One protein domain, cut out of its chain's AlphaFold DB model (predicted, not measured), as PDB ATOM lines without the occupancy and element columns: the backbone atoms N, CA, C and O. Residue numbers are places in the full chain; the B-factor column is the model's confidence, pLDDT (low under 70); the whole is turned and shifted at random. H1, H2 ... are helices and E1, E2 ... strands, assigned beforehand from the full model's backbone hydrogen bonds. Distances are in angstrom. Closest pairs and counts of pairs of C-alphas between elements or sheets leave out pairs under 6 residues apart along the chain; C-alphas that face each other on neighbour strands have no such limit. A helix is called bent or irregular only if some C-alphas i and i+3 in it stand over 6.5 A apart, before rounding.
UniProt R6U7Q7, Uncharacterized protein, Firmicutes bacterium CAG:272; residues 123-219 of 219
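This is residues 123 to 219 of the 219 residues of an uncharacterized protein of Firmicutes bacterium CAG:272 (UniProt R6U7Q7). What shape do these coordinates make? A twisted antiparallel sheet makes one end of an elongated, loose body, and three helices gather toward the other end, with H1 and H2 as a small hairpin by the edge strand E1 and H3 reaching away from the sheet. What is it built from? The 97 printed residues hold E1 E2 E3 E4 H1 H2 H3 in that order, a mixed class; the sheet order E1 - E2 - E3 - E4 is a meander, each strand the antiparallel neighbour of the one before. The radius of gyration of the C-alphas is 15.8 A, and they span 58 by 28 by 21 A.

Where are the strands? E1 is residues 123 to 129, beginning at C-alpha 123 (6.562, 300.287, 38.559); E2 is 134 to 142, 25.5 A long; E3 is 148 to 156, 26.1 A; E4 is 167 to 172. Where are the helices? H1 is residues 183 to 188, H2 is 192 to 199, and H3 is 202 to 217, 23.3 A long, ending at C-alpha 217 (26.282, 314.117, 52.634).

What joins the strands? N 127 and O 136 of hairpin E1 and E2 are 2.9 A apart, N 137 and O 153 of hairpin E2 and E3 2.8 A, and N 152 and O 169 of hairpin E3 and E4 2.9 A, each within hydrogen-bond range. Where do the helices stand? H2 is on the sheet at a height of 5.3 A, over none of its strands; its closest C-alphas to E1 are Gln 197 and Ala 125, 5.5 A apart. H1 and H2, a helical hairpin, touch at Ala 187 and His 195, their closest C-alphas, 5.2 A apart, and run opposite ways at a shallow tilt of 8 degrees. H3 only grazes the sheet with residues 202 to 204, and its residues 204 to 208 only just touch H1, with 3 pairs of C-alphas within 8 A, the closest Leu 183 and Lys 205, 6.4 A apart, about perpendicular at 76 degrees. How do the helix backbones run? Every O i to N i+4 pair is within hydrogen-bond range in H1 and H3, and 2 of 4 in H2, which is irregular: C-alphas 193 and 196 are 7.5 A apart.

How far does it reach? The two C-alphas farthest apart, of Ala 161 and Lys 219, are 58.2 A apart. Is it unbroken and sure? The printed part has no cut and no long link; pLDDT is under 70 at residues 157 to 165 and 218 to 219.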
ATOM      1  N   GLU A 123       6.898 301.661  38.924       97.44
ATOM      2  CA  GLU A 123       6.562 300.287  38.559       97.44
ATOM      3  C   GLU A 123       7.849 299.468  38.474       97.44
ATOM      4  O   GLU A 123       8.682 299.716  37.609       97.44
ATOM      5  N   LEU A 124       8.026 298.523  39.396       97.50
ATOM      6  CA  LEU A 124       9.232 297.707  39.497       97.50
ATOM      7  C   LEU A 124       9.195 296.531  38.523       97.50
ATOM      8  O   LEU A 124      10.197 296.244  37.872       97.50
ATOM      9  N   ALA A 125       8.054 295.847  38.448       96.56
ATOM     10  CA  ALA A 125       7.873 294.691  37.583       96.56
ATOM     11  C   ALA A 125       6.392 294.357  37.371       96.56
ATOM     12  O   ALA A 125       5.544 294.633  38.222       96.56
ATOM     13  N   TRP A 126       6.103 293.664  36.275       94.31
ATOM     14  CA  TRP A 126       4.825 293.021  36.004       94.31
ATOM     15  C   TRP A 126       5.056 291.560  35.614       94.31
ATOM     16  O   TRP A 126       5.916 291.247  34.792       94.31
ATOM     17  N   CYS A 127       4.320 290.635  36.219       91.06
ATOM     18  CA  CYS A 127       4.447 289.209  35.937       91.06
ATOM     19  C   CYS A 127       3.066 288.591  35.754       91.06
ATOM     20  O   CYS A 127       2.149 288.927  36.499       91.06
ATOM     21  N   ARG A 128       2.943 287.671  34.797       87.81
ATOM     22  CA  ARG A 128       1.767 286.825  34.627       87.81
ATOM     23  C   ARG A 128       2.112 285.397  35.026       87.81
ATOM     24  O   ARG A 128       3.064 284.823  34.505       87.81
ATOM     25  N   ASP A 129       1.327 284.852  35.936       83.25
ATOM     26  CA  ASP A 129       1.273 283.441  36.266       83.25
ATOM     27  C   ASP A 129       0.195 282.791  35.388       83.25
ATOM     28  O   ASP A 129      -1.005 282.993  35.584       83.25
ATOM     29  N   GLU A 130       0.635 282.060  34.366       80.00
ATOM     30  CA  GLU A 130      -0.267 281.381  33.432       80.00
ATOM     31  C   GLU A 130      -0.992 280.192  34.072       80.00
ATOM     32  O   GLU A 130      -2.104 279.876  33.653       80.00
ATOM     33  N   GLU A 131      -0.402 279.548  35.087       79.06
ATOM     34  CA  GLU A 131      -1.014 278.395  35.758       79.06
ATOM     35  C   GLU A 131      -2.254 278.815  36.554       79.06
ATOM     36  O   GLU A 131      -3.246 278.085  36.598       79.06
ATOM     37  N   HIS A 132      -2.210 280.012  37.140       77.19
ATOM     38  CA  HIS A 132      -3.278 280.558  37.980       77.19
ATOM     39  C   HIS A 132      -4.114 281.645  37.284       77.19
ATOM     40  O   HIS A 132      -5.039 282.184  37.892       77.19
ATOM     41  N   ASP A 133      -3.798 281.963  36.021       82.31
ATOM     42  CA  ASP A 133      -4.328 283.105  35.260       82.31
ATOM     43  C   ASP A 133      -4.372 284.397  36.096       82.31
ATOM     44  O   ASP A 133      -5.356 285.145  36.141       82.31
ATOM     45  N   GLU A 134      -3.265 284.618  36.802       85.94
ATOM     46  CA  GLU A 134      -3.043 285.726  37.714       85.94
ATOM     47  C   GLU A 134      -1.965 286.640  37.130       85.94
ATOM     48  O   GLU A 134      -0.977 286.190  36.559       85.94
ATOM     49  N   SER A 135      -2.127 287.950  37.249       90.38
ATOM     50  CA  SER A 135      -1.083 288.922  36.937       90.38
ATOM     51  C   SER A 135      -0.773 289.741  38.174       90.38
ATOM     52  O   SER A 135      -1.685 290.195  38.847       90.38
ATOM     53  N   THR A 136       0.497 289.973  38.473       92.50
ATOM     54  CA  THR A 136       0.923 290.821  39.587       92.50
ATOM     55  C   THR A 136       1.743 291.987  39.064       92.50
ATOM     56  O   THR A 136       2.769 291.782  38.412       92.50
ATOM     57  N   LYS A 137       1.337 293.205  39.415       95.44
ATOM     58  CA  LYS A 137       2.122 294.426  39.257       95.44
ATOM     59  C   LYS A 137       2.766 294.788  40.593       95.44
ATOM     60  O   LYS A 137       2.073 294.935  41.593       95.44
ATOM     61  N   LEU A 138       4.083 294.933  40.601       96.75
ATOM     62  CA  LEU A 138       4.859 295.373  41.754       96.75
ATOM     63  C   LEU A 138       5.224 296.849  41.586       96.75
ATOM     64  O   LEU A 138       5.818 297.232  40.578       96.75
ATOM     65  N   VAL A 139       4.890 297.673  42.576       97.94
ATOM     66  CA  VAL A 139       5.111 299.122  42.542       97.94
ATOM     67  C   VAL A 139       5.781 299.579  43.835       97.94
ATOM     68  O   VAL A 139       5.283 299.289  44.918       97.94
ATOM     69  N   LEU A 140       6.879 300.325  43.724       97.94
ATOM     70  CA  LEU A 140       7.462 301.089  44.826       97.94
ATOM     71  C   LEU A 140       6.712 302.416  44.944       97.94
ATOM     72  O   LEU A 140       6.700 303.203  43.991       97.94
ATOM     73  N   ARG A 141       6.071 302.653  46.089       97.75
ATOM     74  CA  ARG A 141       5.315 303.883  46.336       97.75
ATOM     75  C   ARG A 141       6.076 304.830  47.244       97.75
ATOM     76  O   ARG A 141       6.809 304.402  48.133       97.75
ATOM     77  N   PHE A 142       5.850 306.117  47.021       96.94
ATOM     78  CA  PHE A 142       6.456 307.193  47.793       96.94
ATOM     79  C   PHE A 142       5.380 308.080  48.399       96.94
ATOM     80  O   PHE A 142       4.383 308.409  47.750       96.94
ATOM     81  N   TYR A 143       5.616 308.511  49.631       95.56
ATOM     82  CA  TYR A 143       4.705 309.371  50.371       95.56
ATOM     83  C   TYR A 143       5.336 310.733  50.667       95.56
ATOM     84  O   TYR A 143       6.554 310.908  50.651       95.56
ATOM     85  N   GLU A 144       4.491 311.735  50.927       92.69
ATOM     86  CA  GLU A 144       4.931 313.120  51.161       92.69
ATOM     87  C   GLU A 144       5.783 313.297  52.424       92.69
ATOM     88  O   GLU A 144       6.552 314.257  52.508       92.69
ATOM     89  N   ASP A 145       5.665 312.380  53.385       92.44
ATOM     90  CA  ASP A 145       6.488 312.330  54.596       92.44
ATOM     91  C   ASP A 145       7.868 311.685  54.363       92.44
ATOM     92  O   ASP A 145       8.688 311.631  55.277       92.44
ATOM     93  N   GLY A 146       8.138 311.224  53.138       89.62
ATOM     94  CA  GLY A 146       9.375 310.554  52.749       89.62
ATOM     95  C   GLY A 146       9.385 309.049  53.020       89.62
ATOM     96  O   GLY A 146      10.378 308.396  52.700       89.62
ATOM     97  N   SER A 147       8.311 308.487  53.581       93.56
ATOM     98  CA  SER A 147       8.174 307.040  53.728       93.56
ATOM     99  C   SER A 147       7.923 306.357  52.378       93.56
ATOM    100  O   SER A 147       7.525 306.982  51.389       93.56
ATOM    101  N   MET A 148       8.197 305.053  52.337       96.31
ATOM    102  CA  MET A 148       8.041 304.210  51.153       96.31
ATOM    103  C   MET A 148       7.492 302.847  51.544       96.31
ATOM    104  O   MET A 148       7.751 302.355  52.645       96.31
ATOM    105  N   ASP A 149       6.777 302.224  50.616       97.38
ATOM    106  CA  ASP A 149       6.312 300.849  50.734       97.38
ATOM    107  C   ASP A 149       6.178 300.189  49.349       97.38
ATOM    108  O   ASP A 149       6.471 300.789  48.308       97.38
ATOM    109  N   LEU A 150       5.763 298.927  49.342       97.94
ATOM    110  CA  LEU A 150       5.554 298.132  48.142       97.94
ATOM    111  C   LEU A 150       4.073 297.805  47.983       97.94
ATOM    112  O   LEU A 150       3.450 297.233  48.876       97.94
ATOM    113  N   LEU A 151       3.532 298.089  46.807       97.25
ATOM    114  CA  LEU A 151       2.208 297.648  46.393       97.25
ATOM    115  C   LEU A 151       2.333 296.445  45.458       97.25
ATOM    116  O   LEU A 151       2.989 296.523  44.418       97.25
ATOM    117  N   TYR A 152       1.656 295.357  45.814       94.88
ATOM    118  CA  TYR A 152       1.427 294.205  44.949       94.88
ATOM    119  C   TYR A 152      -0.020 294.246  44.476       94.88
ATOM    120  O   TYR A 152      -0.929 293.935  45.245       94.88
ATOM    121  N   ASP A 153      -0.228 294.641  43.227       92.62
ATOM    122  CA  ASP A 153      -1.548 294.682  42.615       92.62
ATOM    123  C   ASP A 153      -1.765 293.414  41.792       92.62
ATOM    124  O   ASP A 153      -1.097 293.184  40.782       92.62
ATOM    125  N   ILE A 154      -2.631 292.547  42.294       90.12
ATOM    126  CA  ILE A 154      -2.902 291.218  41.765       90.12
ATOM    127  C   ILE A 154      -4.205 291.281  40.977       90.12
ATOM    128  O   ILE A 154      -5.221 291.737  41.490       90.12
ATOM    129  N   PHE A 155      -4.198 290.776  39.751       86.38
ATOM    130  CA  PHE A 155      -5.332 290.714  38.840       86.38
ATOM    131  C   PHE A 155      -5.595 289.255  38.496       86.38
ATOM    132  O   PHE A 155      -4.694 288.573  38.023       86.38
ATOM    133  N   THR A 156      -6.821 288.779  38.681       81.69
ATOM    134  CA  THR A 156      -7.217 287.419  38.295       81.69
ATOM    135  C   THR A 156      -8.413 287.465  37.357       81.69
ATOM    136  O   THR A 156      -9.336 288.268  37.541       81.69
ATOM    137  N   SER A 157      -8.418 286.603  36.344       66.81
ATOM    138  CA  SER A 157      -9.582 286.419  35.478       66.81
ATOM    139  C   SER A 157     -10.723 285.794  36.280       66.81
ATOM    140  O   SER A 157     -10.706 284.606  36.598       66.81
ATOM    141  N   GLY A 158     -11.743 286.574  36.634       61.31
ATOM    142  CA  GLY A 158     -12.919 286.037  37.316       61.31
ATOM    143  C   GLY A 158     -13.690 285.062  36.415       61.31
ATOM    144  O   GLY A 158     -14.186 285.461  35.367       61.31
ATOM    145  N   ILE A 159     -13.838 283.798  36.832       54.34
ATOM    146  CA  ILE A 159     -14.569 282.758  36.069       54.34
ATOM    147  C   ILE A 159     -15.999 282.511  36.607       54.34
ATOM    148  O   ILE A 159     -16.695 281.601  36.161       54.34
ATOM    149  N   SER A 160     -16.471 283.290  37.592       54.78
ATOM    150  CA  SER A 160     -17.756 283.067  38.281       54.78
ATOM    151  C   SER A 160     -18.318 284.347  38.914       54.78
ATOM    152  O   SER A 160     -17.558 285.205  39.360       54.78
ATOM    153  N   ALA A 161     -19.653 284.433  39.030       52.03
ATOM    154  CA  ALA A 161     -20.417 285.546  39.618       52.03
ATOM    155  C   ALA A 161     -20.130 285.836  41.113       52.03
ATOM    156  O   ALA A 161     -20.731 286.743  41.680       52.03
ATOM    157  N   GLY A 162     -19.230 285.075  41.750       54.00
ATOM    158  CA  GLY A 162     -18.754 285.291  43.122       54.00
ATOM    159  C   GLY A 162     -17.243 285.532  43.256       54.00
ATOM    160  O   GLY A 162     -16.738 285.512  44.375       54.00
ATOM    161  N   SER A 163     -16.505 285.709  42.154       56.78
ATOM    162  CA  SER A 163     -15.063 285.983  42.202       56.78
ATOM    163  C   SER A 163     -14.809 287.472  42.444       56.78
ATOM    164  O   SER A 163     -15.061 288.290  41.560       56.78
ATOM    165  N   ASN A 164     -14.271 287.823  43.612       52.59
ATOM    166  CA  ASN A 164     -13.711 289.154  43.865       52.59
ATOM    167  C   ASN A 164     -12.374 289.245  43.118       52.59
ATOM    168  O   ASN A 164     -11.343 288.900  43.682       52.59
ATOM    169  N   GLY A 165     -12.419 289.576  41.824       63.31
ATOM    170  CA  GLY A 165     -11.241 289.654  40.960       63.31
ATOM    171  C   GLY A 165     -10.105 290.443  41.610       63.31
ATOM    172  O   GLY A 165     -10.310 291.572  42.041       63.31
ATOM    173  N   GLY A 166      -8.926 289.827  41.664       74.38
ATOM    174  CA  GLY A 166      -7.707 290.458  42.152       74.38
ATOM    175  C   GLY A 166      -7.664 290.845  43.638       74.38
ATOM    176  O   GLY A 166      -8.607 290.657  44.405       74.38
ATOM    177  N   ALA A 167      -6.518 291.388  44.048       86.50
ATOM    178  CA  ALA A 167      -6.291 291.980  45.363       86.50
ATOM    179  C   ALA A 167      -5.126 292.974  45.301       86.50
ATOM    180  O   ALA A 167      -4.125 292.713  44.642       86.50
ATOM    181  N   SER A 168      -5.215 294.065  46.053       90.62
ATOM    182  CA  SER A 168      -4.102 294.994  46.251       90.62
ATOM    183  C   SER A 168      -3.526 294.776  47.651       90.62
ATOM    184  O   SER A 168      -4.252 294.872  48.642       90.62
ATOM    185  N   LEU A 169      -2.241 294.432  47.738       92.88
ATOM    186  CA  LEU A 169      -1.550 294.154  48.998       92.88
ATOM    187  C   LEU A 169      -0.455 295.192  49.239       92.88
ATOM    188  O   LEU A 169       0.533 295.243  48.504       92.88
ATOM    189  N   ASP A 170      -0.615 295.959  50.312       95.25
ATOM    190  CA  ASP A 170       0.406 296.873  50.815       95.25
ATOM    191  C   ASP A 170       1.415 296.088  51.666       95.25
ATOM    192  O   ASP A 170       1.037 295.363  52.592       95.25
ATOM    193  N   ARG A 171       2.705 296.214  51.361       95.62
ATOM    194  CA  ARG A 171       3.797 295.604  52.126       95.62
ATOM    195  C   ARG A 171       4.815 296.662  52.529       95.62
ATOM    196  O   ARG A 171       5.179 297.471  51.681       95.62
ATOM    197  N   PRO A 172       5.325 296.645  53.772       96.12
ATOM    198  CA  PRO A 172       6.442 297.506  54.136       96.12
ATOM    199  C   PRO A 172       7.667 297.193  53.267       96.12
ATOM    200  O   PRO A 172       7.759 296.121  52.659       96.12
ATOM    201  N   MET A 173       8.618 298.125  53.231       95.88
ATOM    202  CA  MET A 173       9.924 297.862  52.624       95.88
ATOM    203  C   MET A 173      10.583 296.624  53.265       95.88
ATOM    204  O   MET A 173      10.427 296.437  54.476       95.88
ATOM    205  N   PRO A 174      11.310 295.790  52.491       94.38
ATOM    206  CA  PRO A 174      12.042 294.641  53.029       94.38
ATOM    207  C   PRO A 174      13.011 295.065  54.137       94.38
ATOM    208  O   PRO A 174      13.596 296.145  54.058       94.38
ATOM    209  N   GLU A 175      13.214 294.225  55.154       93.31
ATOM    210  CA  GLU A 175      14.142 294.535  56.257       93.31
ATOM    211  C   GLU A 175      15.593 294.655  55.768       93.31
ATOM    212  O   GLU A 175      16.403 295.377  56.349       93.31
ATOM    213  N   GLU A 176      15.909 293.971  54.671       94.06
ATOM    214  CA  GLU A 176      17.191 293.997  53.981       94.06
ATOM    215  C   GLU A 176      17.422 295.302  53.212       94.06
ATOM    216  O   GLU A 176      18.558 295.593  52.832       94.06
ATOM    217  N   TYR A 177      16.374 296.099  52.972       94.88
ATOM    218  CA  TYR A 177      16.515 297.372  52.285       94.88
ATOM    219  C   TYR A 177      17.332 298.351  53.123       94.88
ATOM    220  O   TYR A 177      17.044 298.627  54.288       94.88
ATOM    221  N   TYR A 178      18.327 298.958  52.483       91.75
ATOM    222  CA  TYR A 178      19.097 300.033  53.075       91.75
ATOM    223  C   TYR A 178      19.360 301.142  52.047       91.75
ATOM    224  O   TYR A 178      19.623 300.852  50.876       91.75
ATOM    225  N   PRO A 179      19.360 302.425  52.463       89.44
ATOM    226  CA  PRO A 179      19.677 303.525  51.562       89.44
ATOM    227  C   PRO A 179      21.060 303.353  50.925       89.44
ATOM    228  O   PRO A 179      22.082 303.238  51.625       89.44
ATOM    229  N   GLY A 180      21.064 303.351  49.591       85.44
ATOM    230  CA  GLY A 180      22.248 303.209  48.749       85.44
ATOM    231  C   GLY A 180      22.643 301.777  48.373       85.44
ATOM    232  O   GLY A 180      23.767 301.608  47.904       85.44
ATOM    233  N   CYS A 181      21.775 300.778  48.568       93.75
ATOM    234  CA  CYS A 181      21.976 299.452  47.974       93.75
ATOM    235  C   CYS A 181      22.038 299.533  46.436       93.75
ATOM    236  O   CYS A 181      21.486 300.455  45.821       93.75
ATOM    237  N   THR A 182      22.726 298.587  45.798       94.56
ATOM    238  CA  THR A 182      22.788 298.507  44.333       94.56
ATOM    239  C   THR A 182      21.463 298.014  43.747       94.56
ATOM    240  O   THR A 182      20.567 297.573  44.468       94.56
ATOM    241  N   LEU A 183      21.318 298.102  42.420       95.31
ATOM    242  CA  LEU A 183      20.153 297.547  41.726       95.31
ATOM    243  C   LEU A 183      20.051 296.033  41.910       95.31
ATOM    244  O   LEU A 183      18.954 295.521  42.081       95.31
ATOM    245  N   GLU A 184      21.185 295.342  41.862       95.94
ATOM    246  CA  GLU A 184      21.285 293.896  42.041       95.94
ATOM    247  C   GLU A 184      20.895 293.505  43.466       95.94
ATOM    248  O   GLU A 184      20.006 292.683  43.645       95.94
ATOM    249  N   GLU A 185      21.457 294.177  44.477       96.50
ATOM    250  CA  GLU A 185      21.079 293.947  45.875       96.50
ATOM    251  C   GLU A 185      19.591 294.222  46.111       96.50
ATOM    252  O   GLU A 185      18.935 293.464  46.818       96.50
ATOM    253  N   PHE A 186      19.043 295.281  45.504       97.31
ATOM    254  CA  PHE A 186      17.613 295.568  45.571       97.31
ATOM    255  C   PHE A 186      16.791 294.471  44.886       97.31
ATOM    256  O   PHE A 186      15.784 294.042  45.436       97.31
ATOM    257  N   ALA A 187      17.204 293.992  43.710       97.12
ATOM    258  CA  ALA A 187      16.515 292.935  42.974       97.12
ATOM    259  C   ALA A 187      16.522 291.590  43.719       97.12
ATOM    260  O   ALA A 187      15.512 290.883  43.687       97.12
ATOM    261  N   ASP A 188      17.606 291.276  44.428       96.69
ATOM    262  CA  ASP A 188      17.760 290.060  45.233       96.69
ATOM    263  C   ASP A 188      16.794 289.995  46.434       96.69
ATOM    264  O   ASP A 188      16.536 288.913  46.962       96.69
ATOM    265  N   MET A 189      16.193 291.124  46.837       96.25
ATOM    266  CA  MET A 189      15.137 291.169  47.866       96.25
ATOM    267  C   MET A 189      13.795 290.610  47.366       96.25
ATOM    268  O   MET A 189      12.863 290.406  48.147       96.25
ATOM    269  N   PHE A 190      13.663 290.377  46.056       94.88
ATOM    270  CA  PHE A 190      12.425 289.948  45.417       94.88
ATOM    271  C   PHE A 190      12.556 288.554  44.800       94.88
ATOM    272  O   PHE A 190      13.635 288.006  44.599       94.88
ATOM    273  N   SER A 191      11.411 287.954  44.461       91.88
ATOM    274  CA  SER A 191      11.393 286.696  43.711       91.88
ATOM    275  C   SER A 191      12.146 286.841  42.383       91.88
ATOM    276  O   SER A 191      11.953 287.824  41.665       91.88
ATOM    277  N   ALA A 192      12.907 285.806  42.011       92.81
ATOM    278  CA  ALA A 192      13.689 285.752  40.773       92.81
ATOM    279  C   ALA A 192      12.878 286.097  39.506       92.81
ATOM    280  O   ALA A 192      13.438 286.610  38.541       92.81
ATOM    281  N   ARG A 193      11.551 285.892  39.519       92.50
ATOM    282  CA  ARG A 193      10.652 286.255  38.407       92.50
ATOM    283  C   ARG A 193      10.597 287.758  38.100       92.50
ATOM    284  O   ARG A 193      10.226 288.136  36.995       92.50
ATOM    285  N   TYR A 194      10.944 288.612  39.063       94.38
ATOM    286  CA  TYR A 194      10.972 290.069  38.897       94.38
ATOM    287  C   TYR A 194      12.370 290.609  38.589       94.38
ATOM    288  O   TYR A 194      12.498 291.754  38.159       94.38
ATOM    289  N   HIS A 195      13.406 289.794  38.789       94.88
ATOM    290  CA  HIS A 195      14.793 290.240  38.830       94.88
ATOM    291  C   HIS A 195      15.202 291.007  37.564       94.88
ATOM    292  O   HIS A 195      15.672 292.136  37.658       94.88
ATOM    293  N   GLU A 196      14.962 290.445  36.374       95.94
ATOM    294  CA  GLU A 196      15.344 291.082  35.104       95.94
ATOM    295  C   GLU A 196      14.665 292.444  34.883       95.94
ATOM    296  O   GLU A 196      15.281 293.373  34.364       95.94
ATOM    297  N   GLN A 197      13.408 292.596  35.298       97.06
ATOM    298  CA  GLN A 197      12.687 293.864  35.155       97.06
ATOM    299  C   GLN A 197      13.231 294.918  36.120       97.06
ATOM    300  O   GLN A 197      13.460 296.059  35.720       97.06
ATOM    301  N   ILE A 198      13.516 294.512  37.360       97.44
ATOM    302  CA  ILE A 198      14.057 295.393  38.396       97.44
ATOM    303  C   ILE A 198      15.448 295.909  38.003       97.44
ATOM    304  O   ILE A 198      15.671 297.119  38.028       97.44
ATOM    305  N   ILE A 199      16.371 295.040  37.571       97.00
ATOM    306  CA  ILE A 199      17.738 295.463  37.200       97.00
ATOM    307  C   ILE A 199      17.769 296.396  35.979       97.00
ATOM    308  O   ILE A 199      18.685 297.204  35.834       97.00
ATOM    309  N   ASN A 200      16.762 296.307  35.105       96.38
ATOM    310  CA  ASN A 200      16.646 297.138  33.909       96.38
ATOM    311  C   ASN A 200      15.817 298.415  34.140       96.38
ATOM    312  O   ASN A 200      15.629 299.207  33.213       96.38
ATOM    313  N   ASN A 201      15.342 298.653  35.366       96.75
ATOM    314  CA  ASN A 201      14.507 299.801  35.689       96.75
ATOM    315  C   ASN A 201      15.343 301.085  35.838       96.75
ATOM    316  O   ASN A 201      16.089 301.282  36.803       96.75
ATOM    317  N   SER A 202      15.213 301.992  34.868       95.12
ATOM    318  CA  SER A 202      15.985 303.237  34.819       95.12
ATOM    319  C   SER A 202      15.597 304.238  35.911       95.12
ATOM    320  O   SER A 202      16.472 304.939  36.422       95.12
ATOM    321  N   GLU A 203      14.325 304.297  36.303       95.44
ATOM    322  CA  GLU A 203      13.847 305.188  37.367       95.44
ATOM    323  C   GLU A 203      14.354 304.723  38.731       95.44
ATOM    324  O   GLU A 203      14.913 305.520  39.489       95.44
ATOM    325  N   LEU A 204      14.275 303.416  38.994       96.75
ATOM    326  CA  LEU A 204      14.830 302.794  40.193       96.75
ATOM    327  C   LEU A 204      16.340 303.030  40.294       96.75
ATOM    328  O   LEU A 204      16.849 303.371  41.361       96.75
ATOM    329  N   LYS A 205      17.064 302.923  39.173       95.69
ATOM    330  CA  LYS A 205      18.503 303.212  39.123       95.69
ATOM    331  C   LYS A 205      18.825 304.629  39.597       95.69
ATOM    332  O   LYS A 205      19.799 304.839  40.321       95.69
ATOM    333  N   ILE A 206      18.035 305.611  39.159       94.81
ATOM    334  CA  ILE A 206      18.212 307.018  39.540       94.81
ATOM    335  C   ILE A 206      17.883 307.208  41.021       94.81
ATOM    336  O   ILE A 206      18.640 307.888  41.717       94.81
ATOM    337  N   PHE A 207      16.802 306.590  41.502       95.12
ATOM    338  CA  PHE A 207      16.413 306.599  42.910       95.12
ATOM    339  C   PHE A 207      17.533 306.068  43.820       95.12
ATOM    340  O   PHE A 207      18.023 306.810  44.673       95.12
ATOM    341  N   LEU A 208      18.004 304.836  43.594       95.12
ATOM    342  CA  LEU A 208      19.022 304.196  44.438       95.12
ATOM    343  C   LEU A 208      20.336 304.987  44.457       95.12
ATOM    344  O   LEU A 208      20.944 305.172  45.513       95.12
ATOM    345  N   ARG A 209      20.744 305.541  43.304       93.06
ATOM    346  CA  ARG A 209      21.917 306.425  43.222       93.06
ATOM    347  C   ARG A 209      21.764 307.654  44.124       93.06
ATOM    348  O   ARG A 209      22.709 308.029  44.809       93.06
ATOM    349  N   ARG A 210      20.589 308.287  44.136       90.06
ATOM    350  CA  ARG A 210      20.342 309.491  44.947       90.06
ATOM    351  C   ARG A 210      20.269 309.199  46.434       90.06
ATOM    352  O   ARG A 210      20.771 309.999  47.220       90.06
ATOM    353  N   GLU A 211      19.701 308.064  46.819       90.81
ATOM    354  CA  GLU A 211      19.734 307.611  48.212       90.81
ATOM    355  C   GLU A 211      21.180 307.403  48.692       90.81
ATOM    356  O   GLU A 211      21.539 307.836  49.790       90.81
ATOM    357  N   ALA A 212      22.053 306.854  47.839       89.56
ATOM    358  CA  ALA A 212      23.482 306.753  48.136       89.56
ATOM    359  C   ALA A 212      24.160 308.131  48.282       89.56
ATOM    360  O   ALA A 212      24.961 308.340  49.196       89.56
ATOM    361  N   GLU A 213      23.840 309.090  47.407       88.69
ATOM    362  CA  GLU A 213      24.379 310.457  47.461       88.69
ATOM    363  C   GLU A 213      23.954 311.208  48.731       88.69
ATOM    364  O   GLU A 213      24.780 311.892  49.336       88.69
ATOM    365  N   ARG A 214      22.689 311.072  49.158       84.06
ATOM    366  CA  ARG A 214      22.167 311.683  50.395       84.06
ATOM    367  C   ARG A 214      22.897 311.152  51.623       84.06
ATOM    368  O   ARG A 214      23.473 311.931  52.374       84.06
ATOM    369  N   LYS A 215      23.004 309.828  51.743       79.00
ATOM    370  CA  LYS A 215      23.715 309.162  52.844       79.00
ATOM    371  C   LYS A 215      25.175 309.600  52.984       79.00
ATOM    372  O   LYS A 215      25.715 309.586  54.085       79.00
ATOM    373  N   ASN A 216      25.832 309.954  51.879       75.88
ATOM    374  CA  ASN A 216      27.215 310.429  51.901       75.88
ATOM    375  C   ASN A 216      27.350 311.906  52.294       75.88
ATOM    376  O   ASN A 216      28.435 312.300  52.704       75.88
ATOM    377  N   LYS A 217      26.292 312.718  52.168       74.38
ATOM    378  CA  LYS A 217      26.282 314.117  52.634       74.38
ATOM    379  C   LYS A 217      26.041 314.238  54.139       74.38
ATOM    380  O   LYS A 217      26.466 315.226  54.726       74.38
ATOM    381  N   ASP A 218      25.396 313.240  54.737       61.72
ATOM    382  CA  ASP A 218      25.089 313.196  56.172       61.72
ATOM    383  C   ASP A 218      26.218 312.565  57.023       61.72
ATOM    384  O   ASP A 218      26.047 312.358  58.226       61.72
ATOM    385  N   LYS A 219      27.368 312.242  56.410       52.56
ATOM    386  CA  LYS A 219      28.587 311.732  57.063       52.56
ATOM    387  C   LYS A 219      29.670 312.800  57.125       52.56
ATOM    388  O   LYS A 219      30.378 312.828  58.155       52.56
TER     389      LYS A 219